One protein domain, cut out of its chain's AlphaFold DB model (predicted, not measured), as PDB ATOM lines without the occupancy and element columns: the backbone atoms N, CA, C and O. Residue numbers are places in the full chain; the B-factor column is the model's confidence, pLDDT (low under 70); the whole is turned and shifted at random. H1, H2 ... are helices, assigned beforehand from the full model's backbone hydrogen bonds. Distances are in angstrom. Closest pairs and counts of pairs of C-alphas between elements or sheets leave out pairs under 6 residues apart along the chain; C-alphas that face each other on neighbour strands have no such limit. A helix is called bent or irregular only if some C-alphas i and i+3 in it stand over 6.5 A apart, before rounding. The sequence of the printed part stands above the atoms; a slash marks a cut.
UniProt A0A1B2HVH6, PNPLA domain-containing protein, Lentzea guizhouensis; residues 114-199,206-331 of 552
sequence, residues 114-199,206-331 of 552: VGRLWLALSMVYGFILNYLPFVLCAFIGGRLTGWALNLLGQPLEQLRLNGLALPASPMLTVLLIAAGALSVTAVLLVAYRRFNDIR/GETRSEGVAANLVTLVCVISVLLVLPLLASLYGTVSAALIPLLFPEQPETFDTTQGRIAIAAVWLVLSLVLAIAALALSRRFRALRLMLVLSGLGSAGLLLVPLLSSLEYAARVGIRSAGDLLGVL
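This is residues 114 to 199 and 206 to 331 of the 552 residues of the protein "PNPLA domain-containing protein" of Lentzea guizhouensis (UniProt A0A1B2HVH6). Long helices cross one another in a loose framework, with the kinked helix H3 running through the middle, H2 packed on its first part, and H1b and H6 crossing it farther along. H5 and H6 fold back on each other as a helical hairpin, and the arm H1a sticks out with residues 114 to 130. The printed part has 212 residues, with seven named helices, H1 to H7 in chain order, and no named strand; the class is all helix, the packing mostly crossed. The whole is loose, with a radius of gyration of the C-alphas of 21.5 A, and spans 62 by 47 by 37 A.

H3, residues 209 to 248, is the hub, touching four helices, and has a kink of 31 degrees near residue 230. With residues 214 to 225 it touches H2, residues 170 to 199, opposite ways at a steep tilt of 48 degrees; the closest C-alphas are those of Ala 186 and Val 218, 5.7 A. H1, residues 114 to 151, was assigned as one helix by its hydrogen bonds but is bent: C-alphas 130 and 133 are 6.7 A apart. Its arm H1b, residues 133 to 151, touches H3 about perpendicular, at 86 degrees; the closest C-alphas are those of Thr 145 and Leu 227, 6.3 A. H6, residues 287 to 319, touches H3 about perpendicular, at 82 degrees, closest at the C-alphas of Ala 234 and Glu 314, 4.8 A. H1b and H6 touch, the same way at a steep tilt of 40 degrees, closest at the C-alphas of Gly 146 and Ala 317, 3.9 A. H5, residues 259 to 283, forms a hairpin with H6, opposite ways at a shallow tilt of 17 degrees; the C-alphas of Ser 273 and Gly 300 are closest, 4.3 A. H4, residues 253 to 256, touches H3, closest at the C-alphas of Ala 242 and Pro 253, 7.0 A, and touches H5 only at the corner. H7, residues 324 to 331, only just touches H1b, with 3 pairs of C-alphas within 8 A, closest at Ile 140 and Val 330, 5.9 A. H1a, residues 114 to 130, touches no helix. Every O i to N i+4 pair is within hydrogen-bond range in H1a, H1b, H5 and H7, against 24 of 26 in H2, 31 of 36 in H3 and 26 of 29 in H6; H4 is too short for such a pair.

H3 measures 55.8 A, from C-alpha 209 at (87.432, 122.886, -57.227) to C-alpha 248 at (63.967, 74.063, -43.830). H6 measures 47.5 A, H2 44.1 A, H5 36.1 A, H1b 27.0 A and H1a 24.2 A, beginning at C-alpha 114 (98.188, 66.492, -41.526).

The C-alphas of Val 114 and Arg 199 are the two farthest apart, 67.7 A. Residues 200 to 205 are not printed, and C-alphas 199 and 206 are 16.3 A apart across the cut. The link from H1 to H2, 18 residues, is long. The mean pLDDT of the printed part is 74.8; 67 residues are under 70, among them 156 to 173 and 244 to 265.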
ATOM      1  N   VAL A 114      97.733  65.203 -42.071       84.75
ATOM      2  CA  VAL A 114      98.188  66.492 -41.526       84.75
ATOM      3  C   VAL A 114      98.340  67.543 -42.627       84.75
ATOM      4  O   VAL A 114      97.835  68.650 -42.473       84.75
ATOM      5  N   GLY A 115      98.940  67.200 -43.774       81.06
ATOM      6  CA  GLY A 115      99.080  68.137 -44.893       81.06
ATOM      7  C   GLY A 115      97.734  68.605 -45.451       81.06
ATOM      8  O   GLY A 115      97.563  69.789 -45.735       81.06
ATOM      9  N   ARG A 116      96.746  67.703 -45.550       85.50
ATOM     10  CA  ARG A 116      95.375  68.055 -45.971       85.50
ATOM     11  C   ARG A 116      94.656  68.935 -44.952       85.50
ATOM     12  O   ARG A 116      93.972  69.872 -45.355       85.50
ATOM     13  N   LEU A 117      94.829  68.664 -43.659       86.06
ATOM     14  CA  LEU A 117      94.287  69.514 -42.599       86.06
ATOM     15  C   LEU A 117      94.916  70.912 -42.640       86.06
ATOM     16  O   LEU A 117      94.194  71.901 -42.607       86.06
ATOM     17  N   TRP A 118      96.239  71.008 -42.792       83.62
ATOM     18  CA  TRP A 118      96.942  72.290 -42.875       83.62
ATOM     19  C   TRP A 118      96.526  73.112 -44.100       83.62
ATOM     20  O   TRP A 118      96.337  74.324 -44.004       83.62
ATOM     21  N   LEU A 119      96.320  72.447 -45.241       83.44
ATOM     22  CA  LEU A 119      95.753  73.056 -46.442       83.44
ATOM     23  C   LEU A 119      94.359  73.643 -46.166       83.44
ATOM     24  O   LEU A 119      94.107  74.800 -46.497       83.44
ATOM     25  N   ALA A 120      93.474  72.866 -45.532       84.12
ATOM     26  CA  ALA A 120      92.127  73.315 -45.184       84.12
ATOM     27  C   ALA A 120      92.156  74.500 -44.204       84.12
ATOM     28  O   ALA A 120      91.500  75.511 -44.445       84.12
ATOM     29  N   LEU A 121      92.975  74.424 -43.151       84.19
ATOM     30  CA  LEU A 121      93.155  75.510 -42.185       84.19
ATOM     31  C   LEU A 121      93.717  76.778 -42.841       84.19
ATOM     32  O   LEU A 121      93.257  77.871 -42.529       84.19
ATOM     33  N   SER A 122      94.643  76.649 -43.795       83.25
ATOM     34  CA  SER A 122      95.188  77.788 -44.551       83.25
ATOM     35  C   SER A 122      94.119  78.469 -45.416       83.25
ATOM     36  O   SER A 122      94.069  79.698 -45.490       83.25
ATOM     37  N   MET A 123      93.227  77.688 -46.039       82.31
ATOM     38  CA  MET A 123      92.081  78.226 -46.781       82.31
ATOM     39  C   MET A 123      91.104  78.954 -45.852       82.31
ATOM     40  O   MET A 123      90.710  80.080 -46.155       82.31
ATOM     41  N   VAL A 124      90.761  78.356 -44.705       83.88
ATOM     42  CA  VAL A 124      89.880  78.968 -43.693       83.88
ATOM     43  C   VAL A 124      90.488  80.259 -43.147       83.88
ATOM     44  O   VAL A 124      89.806  81.278 -43.088       83.88
ATOM     45  N   TYR A 125      91.779  80.253 -42.820       85.31
ATOM     46  CA  TYR A 125      92.506  81.437 -42.367       85.31
ATOM     47  C   TYR A 125      92.444  82.571 -43.398       85.31
ATOM     48  O   TYR A 125      92.099  83.703 -43.061       85.31
ATOM     49  N   GLY A 126      92.708  82.266 -44.671       83.94
ATOM     50  CA  GLY A 126      92.620  83.254 -45.743       83.94
ATOM     51  C   GLY A 126      91.200  83.774 -45.982       83.94
ATOM     52  O   GLY A 126      91.026  84.966 -46.232       83.94
ATOM     53  N   PHE A 127      90.188  82.908 -45.864       83.62
ATOM     54  CA  PHE A 127      88.783  83.307 -45.911       83.62
ATOM     55  C   PHE A 127      88.436  84.264 -44.765       83.62
ATOM     56  O   PHE A 127      87.900  85.335 -45.027       83.62
ATOM     57  N   ILE A 128      88.813  83.943 -43.522       84.88
ATOM     58  CA  ILE A 128      88.585  84.814 -42.359       84.88
ATOM     59  C   ILE A 128      89.242  86.178 -42.575       84.88
ATOM     60  O   ILE A 128      88.593  87.198 -42.374       84.88
ATOM     61  N   LEU A 129      90.496  86.228 -43.035       85.75
ATOM     62  CA  LEU A 129      91.189  87.499 -43.271       85.75
ATOM     63  C   LEU A 129      90.558  88.349 -44.380       85.75
ATOM     64  O   LEU A 129      90.568  89.575 -44.282       85.75
ATOM     65  N   ASN A 130      90.006  87.717 -45.417       84.25
ATOM     66  CA  ASN A 130      89.248  88.418 -46.452       84.25
ATOM     67  C   ASN A 130      87.879  88.885 -45.955       84.25
ATOM     68  O   ASN A 130      87.407  89.934 -46.380       84.25
ATOM     69  N   TYR A 131      87.231  88.092 -45.103       83.50
ATOM     70  CA  TYR A 131      85.833  88.271 -44.725       83.50
ATOM     71  C   TYR A 131      85.645  89.191 -43.515       83.50
ATOM     72  O   TYR A 131      84.741  90.026 -43.494       83.50
ATOM     73  N   LEU A 132      86.529  89.083 -42.523       85.75
ATOM     74  CA  LEU A 132      86.463  89.816 -41.261       85.75
ATOM     75  C   LEU A 132      86.364  91.343 -41.439       85.75
ATOM     76  O   LEU A 132      85.534  91.936 -40.752       85.75
ATOM     77  N   PRO A 133      87.097  92.003 -42.363       86.12
ATOM     78  CA  PRO A 133      86.932  93.438 -42.588       86.12
ATOM     79  C   PRO A 133      85.507  93.816 -43.005       86.12
ATOM     80  O   PRO A 133      84.991  94.827 -42.541       86.12
ATOM     81  N   PHE A 134      84.841  92.998 -43.828       84.19
ATOM     82  CA  PHE A 134      83.460  93.260 -44.245       84.19
ATOM     83  C   PHE A 134      82.488  93.143 -43.073       84.19
ATOM     84  O   PHE A 134      81.642  94.017 -42.903       84.19
ATOM     85  N   VAL A 135      82.642  92.112 -42.237       85.25
ATOM     86  CA  VAL A 135      81.815  91.922 -41.035       85.25
ATOM     87  C   VAL A 135      82.034  93.052 -40.033       85.25
ATOM     88  O   VAL A 135      81.071  93.597 -39.510       85.25
ATOM     89  N   LEU A 136      83.283  93.460 -39.793       87.00
ATOM     90  CA  LEU A 136      83.584  94.562 -38.878       87.00
ATOM     91  C   LEU A 136      83.054  95.901 -39.401       87.00
ATOM     92  O   LEU A 136      82.480  96.664 -38.631       87.00
ATOM     93  N   CYS A 137      83.176  96.178 -40.701       87.00
ATOM     94  CA  CYS A 137      82.575  97.367 -41.310       87.00
ATOM     95  C   CYS A 137      81.043  97.348 -41.208       87.00
ATOM     96  O   CYS A 137      80.442  98.381 -40.911       87.00
ATOM     97  N   ALA A 138      80.412  96.187 -41.405       84.62
ATOM     98  CA  ALA A 138      78.973  96.011 -41.229       84.62
ATOM     99  C   ALA A 138      78.546  96.223 -39.770       84.62
ATOM    100  O   ALA A 138      77.561  96.908 -39.512       84.62
ATOM    101  N   PHE A 139      79.326  95.715 -38.816       86.81
ATOM    102  CA  PHE A 139      79.123  95.942 -37.390       86.81
ATOM    103  C   PHE A 139      79.235  97.429 -37.023       86.81
ATOM    104  O   PHE A 139      78.350  97.962 -36.356       86.81
ATOM    105  N   ILE A 140      80.285  98.119 -37.485       87.38
ATOM    106  CA  ILE A 140      80.484  99.559 -37.253       87.38
ATOM    107  C   ILE A 140      79.314 100.351 -37.850       87.38
ATOM    108  O   ILE A 140      78.690 101.150 -37.153       87.38
ATOM    109  N   GLY A 141      78.980 100.093 -39.119       83.69
ATOM    110  CA  GLY A 141      77.863 100.740 -39.806       83.69
ATOM    111  C   GLY A 141      76.530 100.484 -39.108       83.69
ATOM    112  O   GLY A 141      75.767 101.421 -38.886       83.69
ATOM    113  N   GLY A 142      76.279  99.245 -38.682       84.00
ATOM    114  CA  GLY A 142      75.090  98.865 -37.926       84.00
ATOM    115  C   GLY A 142      74.996  99.606 -36.593       84.00
ATOM    116  O   GLY A 142      73.985 100.250 -36.338       84.00
ATOM    117  N   ARG A 143      76.061  99.624 -35.779       87.31
ATOM    118  CA  ARG A 143      76.084 100.337 -34.486       87.31
ATOM    119  C   ARG A 143      75.814 101.834 -34.644       87.31
ATOM    120  O   ARG A 143      75.006 102.383 -33.896       87.31
ATOM    121  N   LEU A 144      76.452 102.477 -35.624       85.00
ATOM    122  CA  LEU A 144      76.245 103.898 -35.927       85.00
ATOM    123  C   LEU A 144      74.815 104.176 -36.404       85.00
ATOM    124  O   LEU A 144      74.198 105.147 -35.971       85.00
ATOM    125  N   THR A 145      74.268 103.297 -37.245       79.88
ATOM    126  CA  THR A 145      72.888 103.404 -37.737       79.88
ATOM    127  C   THR A 145      71.887 103.239 -36.593       79.88
ATOM    128  O   THR A 145      70.984 104.054 -36.443       79.88
ATOM    129  N   GLY A 146      72.076 102.237 -35.730       82.50
ATOM    130  CA  GLY A 146      71.237 102.014 -34.552       82.50
ATOM    131  C   GLY A 146      71.284 103.170 -33.555       82.50
ATOM    132  O   GLY A 146      70.259 103.563 -33.005       82.50
ATOM    133  N   TRP A 147      72.463 103.760 -33.346       85.12
ATOM    134  CA  TRP A 147      72.611 104.976 -32.548       85.12
ATOM    135  C   TRP A 147      71.816 106.150 -33.138       85.12
ATOM    136  O   TRP A 147      71.036 106.773 -32.419       85.12
ATOM    137  N   ALA A 148      71.938 106.397 -34.445       80.38
ATOM    138  CA  ALA A 148      71.190 107.454 -35.127       80.38
ATOM    139  C   ALA A 148      69.666 107.233 -35.066       80.38
ATOM    140  O   ALA A 148      68.915 108.169 -34.807       80.38
ATOM    141  N   LEU A 149      69.205 105.993 -35.244       77.25
ATOM    142  CA  LEU A 149      67.793 105.619 -35.133       77.25
ATOM    143  C   LEU A 149      67.230 105.818 -33.717       77.25
ATOM    144  O   LEU A 149      66.119 106.324 -33.563       77.25
ATOM    145  N   ASN A 150      68.004 105.478 -32.682       81.00
ATOM    146  CA  ASN A 150      67.609 105.726 -31.292       81.00
ATOM    147  C   ASN A 150      67.506 107.232 -30.997       81.00
ATOM    148  O   ASN A 150      66.556 107.649 -30.341       81.00
ATOM    149  N   LEU A 151      68.425 108.056 -31.522       81.19
ATOM    150  CA  LEU A 151      68.333 109.521 -31.415       81.19
ATOM    151  C   LEU A 151      67.078 110.086 -32.092       81.19
ATOM    152  O   LEU A 151      66.527 111.081 -31.635       81.19
ATOM    153  N   LEU A 152      66.618 109.444 -33.167       75.50
ATOM    154  CA  LEU A 152      65.396 109.798 -33.890       75.50
ATOM    155  C   LEU A 152      64.113 109.275 -33.217       75.50
ATOM    156  O   LEU A 152      63.023 109.510 -33.740       75.50
ATOM    157  N   GLY A 153      64.224 108.544 -32.102       74.88
ATOM    158  CA  GLY A 153      63.090 107.907 -31.428       74.88
ATOM    159  C   GLY A 153      62.429 106.795 -32.253       74.88
ATOM    160  O   GLY A 153      61.251 106.519 -32.061       74.88
ATOM    161  N   GLN A 154      63.157 106.192 -33.198       74.44
ATOM    162  CA  GLN A 154      62.657 105.175 -34.131       74.44
ATOM    163  C   GLN A 154      63.563 103.934 -34.093       74.44
ATOM    164  O   GLN A 154      64.314 103.697 -35.042       74.44
ATOM    165  N   PRO A 155      63.566 103.147 -32.998       72.81
ATOM    166  CA  PRO A 155      64.370 101.932 -32.919       72.81
ATOM    167  C   PRO A 155      63.982 100.941 -34.024       72.81
ATOM    168  O   PRO A 155      62.827 100.871 -34.444       72.81
ATOM    169  N   LEU A 156      64.947 100.129 -34.473       68.25
ATOM    170  CA  LEU A 156      64.770  99.205 -35.604       68.25
ATOM    171  C   LEU A 156      63.577  98.243 -35.433       68.25
ATOM    172  O   LEU A 156      62.949  97.862 -36.412       68.25
ATOM    173  N   GLU A 157      63.234  97.882 -34.198       65.31
ATOM    174  CA  GLU A 157      62.098  97.007 -33.861       65.31
ATOM    175  C   GLU A 157      60.732  97.609 -34.228       65.31
ATOM    176  O   GLU A 157      59.774  96.878 -34.478       65.31
ATOM    177  N   GLN A 158      60.639  98.939 -34.289       65.25
ATOM    178  CA  GLN A 158      59.415  99.660 -34.645       65.25
ATOM    179  C   GLN A 158      59.266  99.857 -36.165       65.25
ATOM    180  O   GLN A 158      58.170 100.143 -36.646       65.25
ATOM    181  N   LEU A 159      60.337  99.647 -36.943       63.19
ATOM    182  CA  LEU A 159      60.341  99.736 -38.408       63.19
ATOM    183  C   LEU A 159      59.739  98.463 -39.034       63.19
ATOM    184  O   LEU A 159      60.448  97.531 -39.425       63.19
ATOM    185  N   ARG A 160      58.406  98.423 -39.149       57.06
ATOM    186  CA  ARG A 160      57.678  97.365 -39.871       57.06
ATOM    187  C   ARG A 160      57.558  97.697 -41.361       57.06
ATOM    188  O   ARG A 160      57.124  98.779 -41.730       57.06
ATOM    189  N   LEU A 161      57.886  96.729 -42.216       54.59
ATOM    190  CA  LEU A 161      57.834  96.831 -43.685       54.59
ATOM    191  C   LEU A 161      56.433  96.600 -44.288       54.59
ATOM    192  O   LEU A 161      56.290  96.571 -45.511       54.59
ATOM    193  N   ASN A 162      55.397  96.433 -43.462       44.03
ATOM    194  CA  ASN A 162      54.043  96.157 -43.941       44.03
ATOM    195  C   ASN A 162      53.460  97.401 -44.635       44.03
ATOM    196  O   ASN A 162      52.917  98.285 -43.980       44.03
ATOM    197  N   GLY A 163      53.575  97.458 -45.967       47.19
ATOM    198  CA  GLY A 163      52.892  98.445 -46.811       47.19
ATOM    199  C   GLY A 163      53.668  99.723 -47.152       47.19
ATOM    200  O   GLY A 163      53.032 100.725 -47.452       47.19
ATOM    201  N   LEU A 164      55.010  99.714 -47.136       47.00
ATOM    202  CA  LEU A 164      55.853 100.845 -47.592       47.00
ATOM    203  C   LEU A 164      55.606 102.186 -46.861       47.00
ATOM    204  O   LEU A 164      56.046 103.238 -47.323       47.00
ATOM    205  N   ALA A 165      54.939 102.161 -45.706       47.44
ATOM    206  CA  ALA A 165      54.771 103.323 -44.849       47.44
ATOM    207  C   ALA A 165      56.031 103.494 -43.990       47.44
ATOM    208  O   ALA A 165      56.257 102.757 -43.031       47.44
ATOM    209  N   LEU A 166      56.881 104.459 -44.353       54.81
ATOM    210  CA  LEU A 166      57.935 104.942 -43.459       54.81
ATOM    211  C   LEU A 166      57.280 105.460 -42.166       54.81
ATOM    212  O   LEU A 166      56.219 106.086 -42.243       54.81
ATOM    213  N   PRO A 167      57.868 105.212 -40.982       54.88
ATOM    214  CA  PRO A 167      57.293 105.687 -39.733       54.88
ATOM    215  C   PRO A 167      57.107 107.207 -39.784       54.88
ATOM    216  O   PRO A 167      57.985 107.930 -40.262       54.88
ATOM    217  N   ALA A 168      55.962 107.683 -39.289       57.00
ATOM    218  CA  ALA A 168      55.541 109.084 -39.317       57.00
ATOM    219  C   ALA A 168      56.331 109.952 -38.320       57.00
ATOM    220  O   ALA A 168      55.752 110.641 -37.483       57.00
ATOM    221  N   SER A 169      57.664 109.910 -38.374       65.44
ATOM    222  CA  SER A 169      58.486 110.860 -37.640       65.44
ATOM    223  C   SER A 169      58.752 112.084 -38.533       65.44
ATOM    224  O   SER A 169      59.256 111.954 -39.660       65.44
ATOM    225  N   PRO A 170      58.405 113.299 -38.072       68.62
ATOM    226  CA  PRO A 170      58.629 114.516 -38.849       68.62
ATOM    227  C   PRO A 170      60.125 114.727 -39.123       68.62
ATOM    228  O   PRO A 170      60.504 115.193 -40.191       68.62
ATOM    229  N   MET A 171      60.991 114.286 -38.208       66.81
ATOM    230  CA  MET A 171      62.443 114.378 -38.341       66.81
ATOM    231  C   MET A 171      63.010 113.434 -39.414       66.81
ATOM    232  O   MET A 171      63.853 113.861 -40.201       66.81
ATOM    233  N   LEU A 172      62.525 112.189 -39.520       67.50
ATOM    234  CA  LEU A 172      62.918 111.276 -40.605       67.50
ATOM    235  C   LEU A 172      62.428 111.794 -41.959       67.50
ATOM    236  O   LEU A 172      63.161 111.734 -42.941       67.50
ATOM    237  N   THR A 173      61.222 112.361 -41.998       69.12
ATOM    238  CA  THR A 173      60.659 112.975 -43.208       69.12
ATOM    239  C   THR A 173      61.510 114.161 -43.668       69.12
ATOM    240  O   THR A 173      61.879 114.236 -44.838       69.12
ATOM    241  N   VAL A 174      61.914 115.042 -42.747       73.31
ATOM    242  CA  VAL A 174      62.830 116.157 -43.037       73.31
ATOM    243  C   VAL A 174      64.195 115.654 -43.510       73.31
ATOM    244  O   VAL A 174      64.729 116.191 -44.476       73.31
ATOM    245  N   LEU A 175      64.751 114.606 -42.894       70.50
ATOM    246  CA  LEU A 175      66.021 114.008 -43.324       70.50
ATOM    247  C   LEU A 175      65.932 113.377 -44.719       70.50
ATOM    248  O   LEU A 175      66.858 113.528 -45.511       70.50
ATOM    249  N   LEU A 176      64.822 112.715 -45.043       70.25
ATOM    250  CA  LEU A 176      64.569 112.148 -46.369       70.25
ATOM    251  C   LEU A 176      64.404 113.242 -47.428       70.25
ATOM    252  O   LEU A 176      64.979 113.133 -48.510       70.25
ATOM    253  N   ILE A 177      63.684 114.321 -47.107       75.00
ATOM    254  CA  ILE A 177      63.547 115.493 -47.980       75.00
ATOM    255  C   ILE A 177      64.905 116.173 -48.172       75.00
ATOM    256  O   ILE A 177      65.268 116.492 -49.301       75.00
ATOM    257  N   ALA A 178      65.694 116.345 -47.108       74.69
ATOM    258  CA  ALA A 178      67.033 116.924 -47.177       74.69
ATOM    259  C   ALA A 178      67.991 116.050 -48.004       74.69
ATOM    260  O   ALA A 178      68.729 116.570 -48.840       74.69
ATOM    261  N   ALA A 179      67.946 114.725 -47.836       70.62
ATOM    262  CA  ALA A 179      68.706 113.780 -48.651       70.62
ATOM    263  C   ALA A 179      68.273 113.832 -50.128       70.62
ATOM    264  O   ALA A 179      69.123 113.829 -51.020       70.62
ATOM    265  N   GLY A 180      66.969 113.948 -50.396       74.12
ATOM    266  CA  GLY A 180      66.419 114.158 -51.736       74.12
ATOM    267  C   GLY A 180      66.886 115.476 -52.361       74.12
ATOM    268  O   GLY A 180      67.386 115.482 -53.482       74.12
ATOM    269  N   ALA A 181      66.821 116.581 -51.619       79.25
ATOM    270  CA  ALA A 181      67.276 117.896 -52.062       79.25
ATOM    271  C   ALA A 181      68.789 117.928 -52.336       79.25
ATOM    272  O   ALA A 181      69.225 118.471 -53.354       79.25
ATOM    273  N   LEU A 182      69.598 117.291 -51.482       77.00
ATOM    274  CA  LEU A 182      71.036 117.118 -51.702       77.00
ATOM    275  C   LEU A 182      71.317 116.261 -52.943       77.00
ATOM    276  O   LEU A 182      72.205 116.605 -53.721       77.00
ATOM    277  N   SER A 183      70.537 115.200 -53.169       72.31
ATOM    278  CA  SER A 183      70.636 114.353 -54.368       72.31
ATOM    279  C   SER A 183      70.349 115.152 -55.638       72.31
ATOM    280  O   SER A 183      71.137 115.118 -56.582       72.31
ATOM    281  N   VAL A 184      69.263 115.930 -55.642       80.12
ATOM    282  CA  VAL A 184      68.902 116.821 -56.751       80.12
ATOM    283  C   VAL A 184      69.994 117.864 -56.977       80.12
ATOM    284  O   VAL A 184      70.408 118.070 -58.112       80.12
ATOM    285  N   THR A 185      70.537 118.463 -55.916       79.19
ATOM    286  CA  THR A 185      71.634 119.441 -56.009       79.19
ATOM    287  C   THR A 185      72.900 118.824 -56.610       79.19
ATOM    288  O   THR A 185      73.530 119.427 -57.478       79.19
ATOM    289  N   ALA A 186      73.256 117.601 -56.208       71.62
ATOM    290  CA  ALA A 186      74.367 116.850 -56.789       71.62
ATOM    291  C   ALA A 186      74.144 116.570 -58.285       71.62
ATOM    292  O   ALA A 186      75.044 116.800 -59.094       71.62
ATOM    293  N   VAL A 187      72.939 116.136 -58.670       76.62
ATOM    294  CA  VAL A 187      72.569 115.906 -60.075       76.62
ATOM    295  C   VAL A 187      72.616 117.207 -60.876       76.62
ATOM    296  O   VAL A 187      73.177 117.217 -61.967       76.62
ATOM    297  N   LEU A 188      72.098 118.311 -60.334       79.38
ATOM    298  CA  LEU A 188      72.127 119.625 -60.976       79.38
ATOM    299  C   LEU A 188      73.555 120.152 -61.138       79.38
ATOM    300  O   LEU A 188      73.867 120.706 -62.186       79.38
ATOM    301  N   LEU A 189      74.446 119.937 -60.168       75.25
ATOM    302  CA  LEU A 189      75.867 120.286 -60.289       75.25
ATOM    303  C   LEU A 189      76.569 119.461 -61.375       75.25
ATOM    304  O   LEU A 189      77.336 120.011 -62.169       75.25
ATOM    305  N   VAL A 190      76.287 118.156 -61.441       72.56
ATOM    306  CA  VAL A 190      76.807 117.275 -62.499       72.56
ATOM    307  C   VAL A 190      76.243 117.672 -63.866       72.56
ATOM    308  O   VAL A 190      76.995 117.721 -64.838       72.56
ATOM    309  N   ALA A 191      74.955 118.009 -63.954       76.12
ATOM    310  CA  ALA A 191      74.293 118.443 -65.182       76.12
ATOM    311  C   ALA A 191      74.795 119.814 -65.658       76.12
ATOM    312  O   ALA A 191      75.172 119.950 -66.819       76.12
ATOM    313  N   TYR A 192      74.885 120.802 -64.760       76.38
ATOM    314  CA  TYR A 192      75.458 122.127 -65.020       76.38
ATOM    315  C   TYR A 192      76.883 122.016 -65.554       76.38
ATOM    316  O   TYR A 192      77.258 122.671 -66.527       76.38
ATOM    317  N   ARG A 193      77.681 121.133 -64.950       69.69
ATOM    318  CA  ARG A 193      79.019 120.856 -65.448       69.69
ATOM    319  C   ARG A 193      78.988 120.184 -66.814       69.69
ATOM    320  O   ARG A 193      79.675 120.656 -67.705       69.69
ATOM    321  N   ARG A 194      78.196 119.128 -67.004       70.75
ATOM    322  CA  ARG A 194      78.127 118.407 -68.283       70.75
ATOM    323  C   ARG A 194      77.662 119.302 -69.433       70.75
ATOM    324  O   ARG A 194      78.090 119.111 -70.565       70.75
ATOM    325  N   PHE A 195      76.843 120.305 -69.133       72.62
ATOM    326  CA  PHE A 195      76.450 121.346 -70.076       72.62
ATOM    327  C   PHE A 195      77.614 122.300 -70.412       72.62
ATOM    328  O   PHE A 195      77.801 122.678 -71.566       72.62
ATOM    329  N   ASN A 196      78.449 122.641 -69.427       66.38
ATOM    330  CA  ASN A 196      79.652 123.461 -69.613       66.38
ATOM    331  C   ASN A 196      80.859 122.692 -70.192       66.38
ATOM    332  O   ASN A 196      81.737 123.312 -70.797       66.38
ATOM    333  N   ASP A 197      80.894 121.362 -70.067       64.62
ATOM    334  CA  ASP A 197      81.928 120.478 -70.626       64.62
ATOM    335  C   ASP A 197      81.937 120.515 -72.167       64.62
ATOM    336  O   ASP A 197      82.967 120.236 -72.769       64.62
ATOM    337  N   ILE A 198      80.859 120.975 -72.822       61.19
ATOM    338  CA  ILE A 198      80.835 121.246 -74.277       61.19
ATOM    339  C   ILE A 198      81.965 122.218 -74.685       61.19
ATOM    340  O   ILE A 198      82.425 122.195 -75.824       61.19
ATOM    341  N   ARG A 199      82.451 123.057 -73.756       56.81
ATOM    342  CA  ARG A 199      83.491 124.068 -74.001       56.81
ATOM    343  C   ARG A 199      84.900 123.654 -73.546       56.81
ATOM    344  O   ARG A 199      85.816 124.464 -73.670       56.81
ATOM    345  N   GLY A 206      88.867 115.865 -62.557       59.47
ATOM    346  CA  GLY A 206      89.408 115.911 -61.199       59.47
ATOM    347  C   GLY A 206      90.204 117.172 -60.850       59.47
ATOM    348  O   GLY A 206      90.649 117.286 -59.712       59.47
ATOM    349  N   GLU A 207      90.395 118.111 -61.782       62.91
ATOM    350  CA  GLU A 207      91.326 119.237 -61.593       62.91
ATOM    351  C   GLU A 207      90.671 120.514 -61.048       62.91
ATOM    352  O   GLU A 207      91.353 121.343 -60.444       62.91
ATOM    353  N   THR A 208      89.355 120.698 -61.215       66.81
ATOM    354  CA  THR A 208      88.679 121.920 -60.747       66.81
ATOM    355  C   THR A 208      88.023 121.766 -59.366       66.81
ATOM    356  O   THR A 208      87.566 120.697 -58.955       66.81
ATOM    357  N   ARG A 209      87.968 122.867 -58.603       69.50
ATOM    358  CA  ARG A 209      87.432 122.886 -57.227       69.50
ATOM    359  C   ARG A 209      85.950 122.483 -57.163       69.50
ATOM    360  O   ARG A 209      85.530 121.861 -56.192       69.50
ATOM    361  N   SER A 210      85.170 122.798 -58.199       68.12
ATOM    362  CA  SER A 210      83.747 122.444 -58.307       68.12
ATOM    363  C   SER A 210      83.514 120.937 -58.452       68.12
ATOM    364  O   SER A 210      82.495 120.433 -57.993       68.12
ATOM    365  N   GLU A 211      84.463 120.199 -59.024       68.50
ATOM    366  CA  GLU A 211      84.386 118.740 -59.193       68.50
ATOM    367  C   GLU A 211      84.626 118.023 -57.881       68.50
ATOM    368  O   GLU A 211      83.907 117.083 -57.563       68.50
ATOM    369  N   GLY A 212      85.604 118.501 -57.105       71.62
ATOM    370  CA  GLY A 212      85.842 118.009 -55.753       71.62
ATOM    371  C   GLY A 212      84.621 118.236 -54.864       71.62
ATOM    372  O   GLY A 212      84.197 117.329 -54.155       71.62
ATOM    373  N   VAL A 213      83.995 119.416 -54.958       76.31
ATOM    374  CA  VAL A 213      82.759 119.724 -54.221       76.31
ATOM    375  C   VAL A 213      81.600 118.831 -54.675       76.31
ATOM    376  O   VAL A 213      80.942 118.233 -53.827       76.31
ATOM    377  N   ALA A 214      81.378 118.677 -55.984       71.75
ATOM    378  CA  ALA A 214      80.325 117.811 -56.515       71.75
ATOM    379  C   ALA A 214      80.542 116.333 -56.140       71.75
ATOM    380  O   ALA A 214      79.608 115.669 -55.705       71.75
ATOM    381  N   ALA A 215      81.774 115.825 -56.235       71.62
ATOM    382  CA  ALA A 215      82.121 114.456 -55.856       71.62
ATOM    383  C   ALA A 215      81.926 114.204 -54.355       71.62
ATOM    384  O   ALA A 215      81.399 113.159 -53.970       71.62
ATOM    385  N   ASN A 216      82.298 115.166 -53.506       77.88
ATOM    386  CA  ASN A 216      82.078 115.082 -52.063       77.88
ATOM    387  C   ASN A 216      80.584 115.112 -51.718       77.88
ATOM    388  O   ASN A 216      80.145 114.313 -50.897       77.88
ATOM    389  N   LEU A 217      79.797 115.975 -52.371       76.31
ATOM    390  CA  LEU A 217      78.339 116.029 -52.215       76.31
ATOM    391  C   LEU A 217      77.671 114.721 -52.637       76.31
ATOM    392  O   LEU A 217      76.869 114.181 -51.883       76.31
ATOM    393  N   VAL A 218      78.037 114.172 -53.797       74.94
ATOM    394  CA  VAL A 218      77.529 112.874 -54.269       74.94
ATOM    395  C   VAL A 218      77.911 111.759 -53.299       74.94
ATOM    396  O   VAL A 218      77.077 110.928 -52.961       74.94
ATOM    397  N   THR A 219      79.149 111.757 -52.803       74.19
ATOM    398  CA  THR A 219      79.619 110.756 -51.839       74.19
ATOM    399  C   THR A 219      78.853 110.860 -50.522       74.19
ATOM    400  O   THR A 219      78.411 109.843 -49.996       74.19
ATOM    401  N   LEU A 220      78.644 112.077 -50.013       76.12
ATOM    402  CA  LEU A 220      77.853 112.332 -48.811       76.12
ATOM    403  C   LEU A 220      76.405 111.865 -48.991       76.12
ATOM    404  O   LEU A 220      75.884 111.170 -48.125       76.12
ATOM    405  N   VAL A 221      75.783 112.183 -50.130       76.12
ATOM    406  CA  VAL A 221      74.445 111.696 -50.492       76.12
ATOM    407  C   VAL A 221      74.419 110.175 -50.511       76.12
ATOM    408  O   VAL A 221      73.570 109.591 -49.853       76.12
ATOM    409  N   CYS A 222      75.368 109.516 -51.180       69.31
ATOM    410  CA  CYS A 222      75.444 108.058 -51.195       69.31
ATOM    411  C   CYS A 222      75.582 107.475 -49.784       69.31
ATOM    412  O   CYS A 222      74.904 106.501 -49.473       69.31
ATOM    413  N   VAL A 223      76.413 108.066 -48.921       72.06
ATOM    414  CA  VAL A 223      76.562 107.627 -47.524       72.06
ATOM    415  C   VAL A 223      75.245 107.782 -46.764       72.06
ATOM    416  O   VAL A 223      74.814 106.831 -46.119       72.06
ATOM    417  N   ILE A 224      74.574 108.932 -46.875       71.62
ATOM    418  CA  ILE A 224      73.282 109.185 -46.223       71.62
ATOM    419  C   ILE A 224      72.213 108.219 -46.751       71.62
ATOM    420  O   ILE A 224      71.522 107.585 -45.960       71.62
ATOM    421  N   SER A 225      72.101 108.045 -48.069       69.44
ATOM    422  CA  SER A 225      71.164 107.106 -48.690       69.44
ATOM    423  C   SER A 225      71.422 105.670 -48.245       69.44
ATOM    424  O   SER A 225      70.476 104.960 -47.924       69.44
ATOM    425  N   VAL A 226      72.686 105.243 -48.169       69.62
ATOM    426  CA  VAL A 226      73.044 103.925 -47.634       69.62
ATOM    427  C   VAL A 226      72.606 103.819 -46.175       69.62
ATOM    428  O   VAL A 226      71.875 102.891 -45.851       69.62
ATOM    429  N   LEU A 227      72.947 104.782 -45.314       68.69
ATOM    430  CA  LEU A 227      72.529 104.791 -43.905       68.69
ATOM    431  C   LEU A 227      71.003 104.757 -43.723       68.69
ATOM    432  O   LEU A 227      70.527 104.153 -42.766       68.69
ATOM    433  N   LEU A 228      70.236 105.347 -44.643       69.94
ATOM    434  CA  LEU A 228      68.769 105.330 -44.625       69.94
ATOM    435  C   LEU A 228      68.167 104.022 -45.162       69.94
ATOM    436  O   LEU A 228      67.115 103.593 -44.696       69.94
ATOM    437  N   VAL A 229      68.821 103.371 -46.128       70.75
ATOM    438  CA  VAL A 229      68.372 102.099 -46.724       70.75
ATOM    439  C   VAL A 229      68.789 100.892 -45.876       70.75
ATOM    440  O   VAL A 229      68.094  99.878 -45.858       70.75
ATOM    441  N   LEU A 230      69.899 100.990 -45.140       68.44
ATOM    442  CA  LEU A 230      70.428  99.921 -44.288       68.44
ATOM    443  C   LEU A 230      69.392  99.362 -43.283       68.44
ATOM    444  O   LEU A 230      69.265  98.138 -43.220       68.44
ATOM    445  N   PRO A 231      68.605 100.183 -42.557       67.88
ATOM    446  CA  PRO A 231      67.523  99.710 -41.687       67.88
ATOM    447  C   PRO A 231      66.447  98.904 -42.423       67.88
ATOM    448  O   PRO A 231      65.972  97.888 -41.917       67.88
ATOM    449  N   LEU A 232      66.085  99.331 -43.636       69.62
ATOM    450  CA  LEU A 232      65.086  98.658 -44.466       69.62
ATOM    451  C   LEU A 232      65.591  97.282 -44.917       69.62
ATOM    452  O   LEU A 232      64.868  96.294 -44.824       69.62
ATOM    453  N   LEU A 233      66.850  97.206 -45.360       69.94
ATOM    454  CA  LEU A 233      67.491  95.951 -45.761       69.94
ATOM    455  C   LEU A 233      67.637  94.978 -44.587       69.94
ATOM    456  O   LEU A 233      67.400  93.783 -44.751       69.94
ATOM    457  N   ALA A 234      67.993  95.490 -43.410       68.00
ATOM    458  CA  ALA A 234      68.072  94.724 -42.173       68.00
ATOM    459  C   ALA A 234      66.704  94.124 -41.789       68.00
ATOM    460  O   ALA A 234      66.605  92.928 -41.514       68.00
ATOM    461  N   SER A 235      65.636  94.928 -41.845       68.88
ATOM    462  CA  SER A 235      64.263  94.477 -41.573       68.88
ATOM    463  C   SER A 235      63.783  93.448 -42.610       68.88
ATOM    464  O   SER A 235      63.262  92.389 -42.251       68.88
ATOM    465  N   LEU A 236      64.055  93.681 -43.899       72.38
ATOM    466  CA  LEU A 236      63.730  92.739 -44.971       72.38
ATOM    467  C   LEU A 236      64.439  91.389 -44.780       72.38
ATOM    468  O   LEU A 236      63.804  90.344 -44.887       72.38
ATOM    469  N   TYR A 237      65.731  91.395 -44.448       73.12
ATOM    470  CA  TYR A 237      66.482  90.169 -44.169       73.12
ATOM    471  C   TYR A 237      65.871  89.369 -43.007       73.12
ATOM    472  O   TYR A 237      65.697  88.153 -43.136       73.12
ATOM    473  N   GLY A 238      65.488  90.042 -41.916       68.19
ATOM    474  CA  GLY A 238      64.808  89.408 -40.783       68.19
ATOM    475  C   GLY A 238      63.471  88.775 -41.180       68.19
ATOM    476  O   GLY A 238      63.236  87.604 -40.891       68.19
ATOM    477  N   THR A 239      62.623  89.508 -41.912       71.75
ATOM    478  CA  THR A 239      61.306  89.007 -42.363       71.75
ATOM    479  C   THR A 239      61.412  87.810 -43.311       71.75
ATOM    480  O   THR A 239      60.737  86.802 -43.112       71.75
ATOM    481  N   VAL A 240      62.296  87.881 -44.311       71.81
ATOM    482  CA  VAL A 240      62.521  86.792 -45.274       71.81
ATOM    483  C   VAL A 240      63.075  85.552 -44.578       71.81
ATOM    484  O   VAL A 240      62.641  84.436 -44.857       71.81
ATOM    485  N   SER A 241      64.008  85.733 -43.644       68.06
ATOM    486  CA  SER A 241      64.588  84.616 -42.901       68.06
ATOM    487  C   SER A 241      63.552  83.945 -41.996       68.06
ATOM    488  O   SER A 241      63.462  82.720 -42.005       68.06
ATOM    489  N   ALA A 242      62.722  84.721 -41.291       68.88
ATOM    490  CA  ALA A 242      61.624  84.194 -40.478       68.88
ATOM    491  C   ALA A 242      60.587  83.408 -41.307       68.88
ATOM    492  O   ALA A 242      60.012  82.448 -40.806       68.88
ATOM    493  N   ALA A 243      60.384  83.767 -42.579       70.56
ATOM    494  CA  ALA A 243      59.502  83.034 -43.488       70.56
ATOM    495  C   ALA A 243      60.131  81.743 -44.055       70.56
ATOM    496  O   ALA A 243      59.426  80.761 -44.273       70.56
ATOM    497  N   LEU A 244      61.446  81.732 -44.312       68.12
ATOM    498  CA  LEU A 244      62.142  80.610 -44.964       68.12
ATOM    499  C   LEU A 244      62.617  79.513 -44.002       68.12
ATOM    500  O   LEU A 244      62.639  78.346 -44.385       68.12
ATOM    501  N   ILE A 245      63.026  79.857 -42.777       65.88
ATOM    502  CA  ILE A 245      63.584  78.887 -41.813       65.88
ATOM    503  C   ILE A 245      62.593  77.778 -41.431       65.88
ATOM    504  O   ILE A 245      63.019  76.622 -41.457       65.88
ATOM    505  N   PRO A 246      61.298  78.061 -41.167       68.56
ATOM    506  CA  PRO A 246      60.318  77.012 -40.863       68.56
ATOM    507  C   PRO A 246      60.147  75.995 -42.000       68.56
ATOM    508  O   PRO A 246      59.710  74.871 -41.783       68.56
ATOM    509  N   LEU A 247      60.504  76.387 -43.228       69.81
ATOM    510  CA  LEU A 247      60.440  75.552 -44.426       69.81
ATOM    511  C   LEU A 247      61.629  74.577 -44.527       69.81
ATOM    512  O   LEU A 247      61.552  73.589 -45.253       69.81
ATOM    513  N   LEU A 248      62.730  74.852 -43.816       65.50
ATOM    514  CA  LEU A 248      63.967  74.063 -43.830       65.50
ATOM    515  C   LEU A 248      64.209  73.289 -42.522       65.50
ATOM    516  O   LEU A 248      64.871  72.253 -42.565       65.50
ATOM    517  N   PHE A 249      63.688  73.759 -41.382       63.31
ATOM    518  CA  PHE A 249      63.842  73.120 -40.070       63.31
ATOM    519  C   PHE A 249      62.525  73.183 -39.267       63.31
ATOM    520  O   PHE A 249      61.992  74.279 -39.108       63.31
ATOM    521  N   PRO A 250      62.003  72.059 -38.725       59.38
ATOM    522  CA  PRO A 250      60.691  72.007 -38.053       59.38
ATOM    523  C   PRO A 250      60.563  72.682 -36.665       59.38
ATOM    524  O   PRO A 250      59.648  72.335 -35.927       59.38
ATOM    525  N   GLU A 251      61.437  73.616 -36.271       52.91
ATOM    526  CA  GLU A 251      61.490  74.171 -34.899       52.91
ATOM    527  C   GLU A 251      61.319  75.711 -34.851       52.91
ATOM    528  O   GLU A 251      61.674  76.427 -35.785       52.91
ATOM    529  N   GLN A 252      60.736  76.182 -33.741       57.72
ATOM    530  CA  GLN A 252      59.885  77.376 -33.516       57.72
ATOM    531  C   GLN A 252      60.487  78.805 -33.737       57.72
ATOM    532  O   GLN A 252      61.709  78.984 -33.785       57.72
ATOM    533  N   PRO A 253      59.632  79.862 -33.816       51.97
ATOM    534  CA  PRO A 253      59.936  81.201 -34.361       51.97
ATOM    535  C   PRO A 253      60.775  82.157 -33.485       51.97
ATOM    536  O   PRO A 253      61.095  83.255 -33.939       51.97
ATOM    537  N   GLU A 254      61.164  81.785 -32.262       53.78
ATOM    538  CA  GLU A 254      61.933  82.665 -31.351       53.78
ATOM    539  C   GLU A 254      63.442  82.736 -31.670       53.78
ATOM    540  O   GLU A 254      64.231  83.423 -31.011       53.78
ATOM    541  N   THR A 255      63.880  82.045 -32.723       53.66
ATOM    542  CA  THR A 255      65.289  81.975 -33.136       53.66
ATOM    543  C   THR A 255      65.864  83.337 -33.551       53.66
ATOM    544  O   THR A 255      67.077  83.529 -33.481       53.66
ATOM    545  N   PHE A 256      65.045  84.320 -33.938       54.19
ATOM    546  CA  PHE A 256      65.534  85.672 -34.247       54.19
ATOM    547  C   PHE A 256      65.589  86.621 -33.049       54.19
ATOM    548  O   PHE A 256      66.322  87.611 -33.113       54.19
ATOM    549  N   ASP A 257      64.872  86.352 -31.964       56.78
ATOM    550  CA  ASP A 257      64.858  87.250 -30.801       56.78
ATOM    551  C   ASP A 257      66.013  86.959 -29.839       56.78
ATOM    552  O   ASP A 257      66.467  87.838 -29.108       56.78
ATOM    553  N   THR A 258      66.595  85.762 -29.930       64.81
ATOM    554  CA  THR A 258      67.795  85.390 -29.180       64.81
ATOM    555  C   THR A 258      69.073  85.569 -30.008       64.81
ATOM    556  O   THR A 258      69.150  85.228 -31.190       64.81
ATOM    557  N   THR A 259      70.145  86.059 -29.372       64.06
ATOM    558  CA  THR A 259      71.481  86.158 -29.995       64.06
ATOM    559  C   THR A 259      71.967  84.796 -30.510       64.06
ATOM    560  O   THR A 259      72.605  84.721 -31.559       64.06
ATOM    561  N   GLN A 260      71.642  83.711 -29.797       64.31
ATOM    562  CA  GLN A 260      72.042  82.348 -30.157       64.31
ATOM    563  C   GLN A 260      71.362  81.856 -31.441       64.31
ATOM    564  O   GLN A 260      72.042  81.316 -32.316       64.31
ATOM    565  N   GLY A 261      70.057  82.087 -31.602       66.44
ATOM    566  CA  GLY A 261      69.349  81.644 -32.798       66.44
ATOM    567  C   GLY A 261      69.783  82.395 -34.063       66.44
ATOM    568  O   GLY A 261      69.972  81.775 -35.108       66.44
ATOM    569  N   ARG A 262      70.107  83.693 -33.969       66.00
ATOM    570  CA  ARG A 262      70.676  84.464 -35.096       66.00
ATOM    571  C   ARG A 262      72.017  83.922 -35.571       66.00
ATOM    572  O   ARG A 262      72.267  83.856 -36.775       66.00
ATOM    573  N   ILE A 263      72.882  83.547 -34.627       68.19
ATOM    574  CA  ILE A 263      74.175  82.932 -34.938       68.19
ATOM    575  C   ILE A 263      73.945  81.594 -35.648       68.19
ATOM    576  O   ILE A 263      74.596  81.336 -36.658       68.19
ATOM    577  N   ALA A 264      72.987  80.786 -35.183       68.56
ATOM    578  CA  ALA A 264      72.638  79.521 -35.826       68.56
ATOM    579  C   ALA A 264      72.122  79.724 -37.261       68.56
ATOM    580  O   ALA A 264      72.591  79.061 -38.183       68.56
ATOM    581  N   ILE A 265      71.237  80.697 -37.487       69.62
ATOM    582  CA  ILE A 265      70.692  81.025 -38.813       69.62
ATOM    583  C   ILE A 265      71.792  81.499 -39.763       69.62
ATOM    584  O   ILE A 265      71.906  81.009 -40.889       69.62
ATOM    585  N   ALA A 266      72.630  82.432 -39.305       71.50
ATOM    586  CA  ALA A 266      73.761  82.912 -40.085       71.50
ATOM    587  C   ALA A 266      74.730  81.766 -40.416       71.50
ATOM    588  O   ALA A 266      75.213  81.689 -41.543       71.50
ATOM    589  N   ALA A 267      74.972  80.851 -39.470       74.75
ATOM    590  CA  ALA A 267      75.808  79.675 -39.684       74.75
ATOM    591  C   ALA A 267      75.202  78.712 -40.717       74.75
ATOM    592  O   ALA A 267      75.915  78.276 -41.618       74.75
ATOM    593  N   VAL A 268      73.898  78.428 -40.652       74.75
ATOM    594  CA  VAL A 268      73.195  77.571 -41.624       74.75
ATOM    595  C   VAL A 268      73.294  78.151 -43.033       74.75
ATOM    596  O   VAL A 268      73.709  77.456 -43.961       74.75
ATOM    597  N   TRP A 269      72.979  79.436 -43.203       76.25
ATOM    598  CA  TRP A 269      73.083  80.099 -44.502       76.25
ATOM    599  C   TRP A 269      74.521  80.180 -45.008       76.25
ATOM    600  O   TRP A 269      74.755  80.015 -46.208       76.25
ATOM    601  N   LEU A 270      75.493  80.399 -44.119       80.31
ATOM    602  CA  LEU A 270      76.911  80.377 -44.468       80.31
ATOM    603  C   LEU A 270      77.324  78.987 -44.971       80.31
ATOM    604  O   LEU A 270      77.969  78.891 -46.013       80.31
ATOM    605  N   VAL A 271      76.920  77.919 -44.274       81.88
ATOM    606  CA  VAL A 271      77.196  76.530 -44.671       81.88
ATOM    607  C   VAL A 271      76.542  76.216 -46.011       81.88
ATOM    608  O   VAL A 271      77.221  75.720 -46.907       81.88
ATOM    609  N   LEU A 272      75.266  76.564 -46.202       81.94
ATOM    610  CA  LEU A 272      74.575  76.377 -47.478       81.94
ATOM    611  C   LEU A 272      75.297  77.117 -48.611       81.94
ATOM    612  O   LEU A 272      75.596  76.533 -49.651       81.94
ATOM    613  N   SER A 273      75.653  78.383 -48.393       84.00
ATOM    614  CA  SER A 273      76.365  79.200 -49.381       84.00
ATOM    615  C   SER A 273      77.753  78.641 -49.701       84.00
ATOM    616  O   SER A 273      78.180  78.672 -50.857       84.00
ATOM    617  N   LEU A 274      78.440  78.071 -48.706       82.81
ATOM    618  CA  LEU A 274      79.718  77.388 -48.882       82.81
ATOM    619  C   LEU A 274      79.559  76.095 -49.694       82.81
ATOM    620  O   LEU A 274      80.368  75.836 -50.583       82.81
ATOM    621  N   VAL A 275      78.509  75.310 -49.449       85.81
ATOM    622  CA  VAL A 275      78.195  74.111 -50.243       85.81
ATOM    623  C   VAL A 275      77.932  74.492 -51.702       85.81
ATOM    624  O   VAL A 275      78.522  73.891 -52.603       85.81
ATOM    625  N   LEU A 276      77.131  75.535 -51.950       84.88
ATOM    626  CA  LEU A 276      76.888  76.061 -53.299       84.88
ATOM    627  C   LEU A 276      78.185  76.543 -53.968       84.88
ATOM    628  O   LEU A 276      78.425  76.254 -55.141       84.88
ATOM    629  N   ALA A 277      79.050  77.227 -53.217       81.62
ATOM    630  CA  ALA A 277      80.351  77.682 -53.686       81.62
ATOM    631  C   ALA A 277      81.291  76.525 -54.065       81.62
ATOM    632  O   ALA A 277      81.918  76.556 -55.126       81.62
ATOM    633  N   ILE A 278      81.375  75.489 -53.225       83.88
ATOM    634  CA  ILE A 278      82.178  74.287 -53.485       83.88
ATOM    635  C   ILE A 278      81.639  73.556 -54.715       83.88
ATOM    636  O   ILE A 278      82.421  73.172 -55.588       83.88
ATOM    637  N   ALA A 279      80.316  73.410 -54.824       84.56
ATOM    638  CA  ALA A 279      79.674  72.808 -55.984       84.56
ATOM    639  C   ALA A 279      79.992  73.592 -57.268       84.56
ATOM    640  O   ALA A 279      80.398  72.989 -58.262       84.56
ATOM    641  N   ALA A 280      79.903  74.927 -57.236       82.94
ATOM    642  CA  ALA A 280      80.271  75.788 -58.359       82.94
ATOM    643  C   ALA A 280      81.746  75.614 -58.760       82.94
ATOM    644  O   ALA A 280      82.058  75.447 -59.941       82.94
ATOM    645  N   LEU A 281      82.662  75.577 -57.786       80.12
ATOM    646  CA  LEU A 281      84.088  75.381 -58.042       80.12
ATOM    647  C   LEU A 281      84.393  73.985 -58.606       80.12
ATOM    648  O   LEU A 281      85.209  73.859 -59.519       80.12
ATOM    649  N   ALA A 282      83.722  72.938 -58.125       81.25
ATOM    650  CA  ALA A 282      83.848  71.592 -58.683       81.25
ATOM    651  C   ALA A 282      83.350  71.539 -60.139       81.25
ATOM    652  O   ALA A 282      84.000  70.936 -61.001       81.25
ATOM    653  N   LEU A 283      82.241  72.225 -60.432       80.38
ATOM    654  CA  LEU A 283      81.659  72.312 -61.771       80.38
ATOM    655  C   LEU A 283      82.498  73.141 -62.747       80.38
ATOM    656  O   LEU A 283      82.466  72.860 -63.942       80.38
ATOM    657  N   SER A 284      83.305  74.091 -62.259       72.38
ATOM    658  CA  SER A 284      84.216  74.893 -63.096       72.38
ATOM    659  C   SER A 284      85.205  74.058 -63.911       72.38
ATOM    660  O   SER A 284      85.665  74.481 -64.968       72.38
ATOM    661  N   ARG A 285      85.482  72.824 -63.474       69.38
ATOM    662  CA  ARG A 285      86.338  71.877 -64.200       69.38
ATOM    663  C   ARG A 285      85.630  71.201 -65.377       69.38
ATOM    664  O   ARG A 285      86.281  70.528 -66.172       69.38
ATOM    665  N   ARG A 286      84.303  71.335 -65.482       72.62
ATOM    666  CA  ARG A 286      83.450  70.684 -66.483       72.62
ATOM    667  C   ARG A 286      82.755  71.745 -67.339       72.62
ATOM    668  O   ARG A 286      81.659  72.197 -67.020       72.62
ATOM    669  N   PHE A 287      83.349  72.075 -68.487       64.56
ATOM    670  CA  PHE A 287      82.830  73.087 -69.424       64.56
ATOM    671  C   PHE A 287      81.366  72.877 -69.867       64.56
ATOM    672  O   PHE A 287      80.692  73.838 -70.223       64.56
ATOM    673  N   ARG A 288      80.843  71.643 -69.801       70.69
ATOM    674  CA  ARG A 288      79.466  71.302 -70.211       70.69
ATOM    675  C   ARG A 288      78.367  71.914 -69.329       70.69
ATOM    676  O   ARG A 288      77.228  71.982 -69.769       70.69
ATOM    677  N   ALA A 289      78.683  72.374 -68.116       78.31
ATOM    678  CA  ALA A 289      77.694  72.879 -67.155       78.31
ATOM    679  C   ALA A 289      77.903  74.362 -66.787       78.31
ATOM    680  O   ALA A 289      77.632  74.777 -65.660       78.31
ATOM    681  N   LEU A 290      78.376  75.176 -67.740       80.56
ATOM    682  CA  LEU A 290      78.725  76.582 -67.507       80.56
ATOM    683  C   LEU A 290      77.566  77.404 -66.911       80.56
ATOM    684  O   LEU A 290      77.777  78.155 -65.966       80.56
ATOM    685  N   ARG A 291      76.336  77.244 -67.423       83.94
ATOM    686  CA  ARG A 291      75.164  77.993 -66.927       83.94
ATOM    687  C   ARG A 291      74.865  77.680 -65.461       83.94
ATOM    688  O   ARG A 291      74.710  78.600 -64.665       83.94
ATOM    689  N   LEU A 292      74.850  76.396 -65.101       84.69
ATOM    690  CA  LEU A 292      74.634  75.960 -63.722       84.69
ATOM    691  C   LEU A 292      75.755  76.470 -62.806       84.69
ATOM    692  O   LEU A 292      75.476  77.026 -61.751       84.69
ATOM    693  N   MET A 293      77.014  76.368 -63.243       85.94
ATOM    694  CA  MET A 293      78.162  76.908 -62.511       85.94
ATOM    695  C   MET A 293      78.007  78.409 -62.224       85.94
ATOM    696  O   MET A 293      78.267  78.840 -61.103       85.94
ATOM    697  N   LEU A 294      77.577  79.206 -63.208       84.75
ATOM    698  CA  LEU A 294      77.382  80.649 -63.040       84.75
ATOM    699  C   LEU A 294      76.280  80.966 -62.023       84.75
ATOM    700  O   LEU A 294      76.486  81.831 -61.173       84.75
ATOM    701  N   VAL A 295      75.156  80.244 -62.069       84.12
ATOM    702  CA  VAL A 295      74.054  80.403 -61.105       84.12
ATOM    703  C   VAL A 295      74.510  80.028 -59.696       84.12
ATOM    704  O   VAL A 295      74.384  80.838 -58.782       84.12
ATOM    705  N   LEU A 296      75.111  78.846 -59.520       84.75
ATOM    706  CA  LEU A 296      75.601  78.384 -58.216       84.75
ATOM    707  C   LEU A 296      76.684  79.309 -57.654       84.75
ATOM    708  O   LEU A 296      76.671  79.624 -56.469       84.75
ATOM    709  N   SER A 297      77.597  79.792 -58.502       83.25
ATOM    710  CA  SER A 297      78.626  80.746 -58.094       83.25
ATOM    711  C   SER A 297      78.027  82.093 -57.707       83.25
ATOM    712  O   SER A 297      78.543  82.722 -56.786       83.25
ATOM    713  N   GLY A 298      76.983  82.552 -58.402       82.44
ATOM    714  CA  GLY A 298      76.270  83.785 -58.078       82.44
ATOM    715  C   GLY A 298      75.553  83.680 -56.736       82.44
ATOM    716  O   GLY A 298      75.789  84.510 -55.861       82.44
ATOM    717  N   LEU A 299      74.762  82.620 -56.543       81.69
ATOM    718  CA  LEU A 299      74.040  82.351 -55.296       81.69
ATOM    719  C   LEU A 299      74.994  82.129 -54.119       81.69
ATOM    720  O   LEU A 299      74.837  82.762 -53.081       81.69
ATOM    721  N   GLY A 300      76.022  81.293 -54.292       81.38
ATOM    722  CA  GLY A 300      77.033  81.044 -53.263       81.38
ATOM    723  C   GLY A 300      77.810  82.309 -52.893       81.38
ATOM    724  O   GLY A 300      78.019  82.573 -51.714       81.38
ATOM    725  N   SER A 301      78.178  83.142 -53.873       79.88
ATOM    726  CA  SER A 301      78.832  84.436 -53.620       79.88
ATOM    727  C   SER A 301      77.936  85.412 -52.869       79.88
ATOM    728  O   SER A 301      78.380  86.037 -51.906       79.88
ATOM    729  N   ALA A 302      76.688  85.553 -53.324       79.81
ATOM    730  CA  ALA A 302      75.712  86.443 -52.718       79.81
ATOM    731  C   ALA A 302      75.419  86.010 -51.281       79.81
ATOM    732  O   ALA A 302      75.475  86.841 -50.386       79.81
ATOM    733  N   GLY A 303      75.199  84.717 -51.043       79.00
ATOM    734  CA  GLY A 303      74.955  84.181 -49.709       79.00
ATOM    735  C   GLY A 303      76.158  84.318 -48.772       79.00
ATOM    736  O   GLY A 303      76.005  84.836 -47.667       79.00
ATOM    737  N   LEU A 304      77.371  83.965 -49.227       80.56
ATOM    738  CA  LEU A 304      78.600  84.098 -48.429       80.56
ATOM    739  C   LEU A 304      78.891  85.552 -48.038       80.56
ATOM    740  O   LEU A 304      79.429  85.788 -46.961       80.56
ATOM    741  N   LEU A 305      78.564  86.522 -48.897       81.50
ATOM    742  CA  LEU A 305      78.760  87.935 -48.585       81.50
ATOM    743  C   LEU A 305      77.598  88.510 -47.777       81.50
ATOM    744  O   LEU A 305      77.816  89.019 -46.681       81.50
ATOM    745  N   LEU A 306      76.390  88.468 -48.340       78.69
ATOM    746  CA  LEU A 306      75.241  89.226 -47.861       78.69
ATOM    747  C   LEU A 306      74.688  88.667 -46.561       78.69
ATOM    748  O   LEU A 306      74.322  89.462 -45.709       78.69
ATOM    749  N   VAL A 307      74.635  87.346 -46.367       77.00
ATOM    750  CA  VAL A 307      73.951  86.795 -45.189       77.00
ATOM    751  C   VAL A 307      74.656  87.189 -43.888       77.00
ATOM    752  O   VAL A 307      74.008  87.803 -43.039       77.00
ATOM    753  N   PRO A 308      75.966  86.947 -43.699       76.31
ATOM    754  CA  PRO A 308      76.601  87.345 -42.448       76.31
ATOM    755  C   PRO A 308      76.795  88.865 -42.348       76.31
ATOM    756  O   PRO A 308      76.762  89.396 -41.240       76.31
ATOM    757  N   LEU A 309      76.925  89.581 -43.474       78.88
ATOM    758  CA  LEU A 309      76.986  91.047 -43.486       78.88
ATOM    759  C   LEU A 309      75.668  91.673 -43.017       78.88
ATOM    760  O   LEU A 309      75.683  92.517 -42.127       78.88
ATOM    761  N   LEU A 310      74.537  91.240 -43.575       78.38
ATOM    762  CA  LEU A 310      73.208  91.714 -43.194       78.38
ATOM    763  C   LEU A 310      72.845  91.259 -41.783       78.38
ATOM    764  O   LEU A 310      72.335  92.067 -41.020       78.38
ATOM    765  N   SER A 311      73.183  90.024 -41.398       76.62
ATOM    766  CA  SER A 311      72.980  89.530 -40.030       76.62
ATOM    767  C   SER A 311      73.772  90.348 -39.002       76.62
ATOM    768  O   SER A 311      73.217  90.803 -38.000       76.62
ATOM    769  N   SER A 312      75.059  90.607 -39.270       80.44
ATOM    770  CA  SER A 312      75.912  91.436 -38.410       80.44
ATOM    771  C   SER A 312      75.404  92.874 -38.318       80.44
ATOM    772  O   SER A 312      75.322  93.428 -37.221       80.44
ATOM    773  N   LEU A 313      75.024  93.459 -39.456       77.94
ATOM    774  CA  LEU A 313      74.482  94.809 -39.543       77.94
ATOM    775  C   LEU A 313      73.146  94.935 -38.797       77.94
ATOM    776  O   LEU A 313      72.992  95.852 -37.997       77.94
ATOM    777  N   GLU A 314      72.201  94.024 -39.031       77.44
ATOM    778  CA  GLU A 314      70.887  94.015 -38.386       77.44
ATOM    779  C   GLU A 314      71.033  93.893 -36.865       77.44
ATOM    780  O   GLU A 314      70.468  94.697 -36.124       77.44
ATOM    781  N   TYR A 315      71.845  92.939 -36.395       78.31
ATOM    782  CA  TYR A 315      72.132  92.777 -34.971       78.31
ATOM    783  C   TYR A 315      72.738  94.051 -34.365       78.31
ATOM    784  O   TYR A 315      72.241  94.572 -33.366       78.31
ATOM    785  N   ALA A 316      73.782  94.594 -34.994       81.38
ATOM    786  CA  ALA A 316      74.452  95.800 -34.526       81.38
ATOM    787  C   ALA A 316      73.523  97.029 -34.516       81.38
ATOM    788  O   ALA A 316      73.606  97.849 -33.598       81.38
ATOM    789  N   ALA A 317      72.619  97.143 -35.492       79.06
ATOM    790  CA  ALA A 317      71.648  98.229 -35.586       79.06
ATOM    791  C   ALA A 317      70.542  98.154 -34.529       79.06
ATOM    792  O   ALA A 317      70.125  99.198 -34.032       79.06
ATOM    793  N   ARG A 318      70.099  96.957 -34.123       76.62
ATOM    794  CA  ARG A 318      69.132  96.816 -33.017       76.62
ATOM    795  C   ARG A 318      69.707  97.292 -31.687       76.62
ATOM    796  O   ARG A 318      69.034  97.996 -30.938       76.62
ATOM    797  N   VAL A 319      70.963  96.939 -31.411       79.25
ATOM    798  CA  VAL A 319      71.626  97.339 -30.163       79.25
ATOM    799  C   VAL A 319      71.966  98.834 -30.185       79.25
ATOM    800  O   VAL A 319      71.698  99.546 -29.217       79.25
ATOM    801  N   GLY A 320      72.526  99.331 -31.295       81.94
ATOM    802  CA  GLY A 320      73.029 100.704 -31.399       81.94
ATOM    803  C   GLY A 320      74.185 100.985 -30.430       81.94
ATOM    804  O   GLY A 320      74.817 100.063 -29.916       81.94
ATOM    805  N   ILE A 321      74.491 102.260 -30.183       86.62
ATOM    806  CA  ILE A 321      75.459 102.684 -29.156       86.62
ATOM    807  C   ILE A 321      74.656 103.251 -27.986       86.62
ATOM    808  O   ILE A 321      74.034 104.301 -28.132       86.62
ATOM    809  N   ARG A 322      74.628 102.545 -26.849       85.81
ATOM    810  CA  ARG A 322      73.856 102.952 -25.659       85.81
ATOM    811  C   ARG A 322      74.731 103.162 -24.425       85.81
ATOM    812  O   ARG A 322      74.353 103.911 -23.534       85.81
ATOM    813  N   SER A 323      75.902 102.530 -24.383       89.06
ATOM    814  CA  SER A 323      76.845 102.600 -23.266       89.06
ATOM    815  C   SER A 323      78.259 102.986 -23.712       89.06
ATOM    816  O   SER A 323      78.627 102.852 -24.882       89.06
ATOM    817  N   ALA A 324      79.097 103.406 -22.757       87.88
ATOM    818  CA  ALA A 324      80.528 103.618 -22.998       87.88
ATOM    819  C   ALA A 324      81.240 102.331 -23.465       87.88
ATOM    820  O   ALA A 324      82.172 102.399 -24.266       87.88
ATOM    821  N   GLY A 325      80.769 101.157 -23.023       89.00
ATOM    822  CA  GLY A 325      81.273  99.860 -23.481       89.00
ATOM    823  C   GLY A 325      80.992  99.599 -24.965       89.00
ATOM    824  O   GLY A 325      81.867  99.110 -25.678       89.00
ATOM    825  N   ASP A 326      79.819  99.998 -25.465       87.94
ATOM    826  CA  ASP A 326      79.486  99.889 -26.892       87.94
ATOM    827  C   ASP A 326      80.366 100.800 -27.751       87.94
ATOM    828  O   ASP A 326      80.848 100.388 -28.808       87.94
ATOM    829  N   LEU A 327      80.602 102.029 -27.278       89.62
ATOM    830  CA  LEU A 327      81.494 102.976 -27.943       89.62
ATOM    831  C   LEU A 327      82.924 102.428 -28.005       89.62
ATOM    832  O   LEU A 327      83.547 102.461 -29.067       89.62
ATOM    833  N   LEU A 328      83.420 101.861 -26.901       92.56
ATOM    834  CA  LEU A 328      84.720 101.194 -26.867       92.56
ATOM    835  C   LEU A 328      84.774 100.028 -27.867       92.56
ATOM    836  O   LEU A 328      85.751  99.906 -28.601       92.56
ATOM    837  N   GLY A 329      83.715  99.221 -27.962       90.06
ATOM    838  CA  GLY A 329      83.611  98.137 -28.943       90.06
ATOM    839  C   GLY A 329      83.706  98.623 -30.395       90.06
ATOM    840  O   GLY A 329      84.424  98.026 -31.199       90.06
ATOM    841  N   VAL A 330      83.046  99.735 -30.734       91.31
ATOM    842  CA  VAL A 330      83.143 100.359 -32.069       91.31
ATOM    843  C   VAL A 330      84.554 100.886 -32.332       91.31
ATOM    844  O   VAL A 330      85.103 100.644 -33.406       91.31
ATOM    845  N   LEU A 331      85.173 101.557 -31.358       93.38
ATOM    846  CA  LEU A 331      86.544 102.063 -31.485       93.38
ATOM    847  C   LEU A 331      87.561 100.928 -31.663       93.38
ATOM    848  O   LEU A 331      88.448 101.035 -32.510       93.38
TER     849      LEU A 331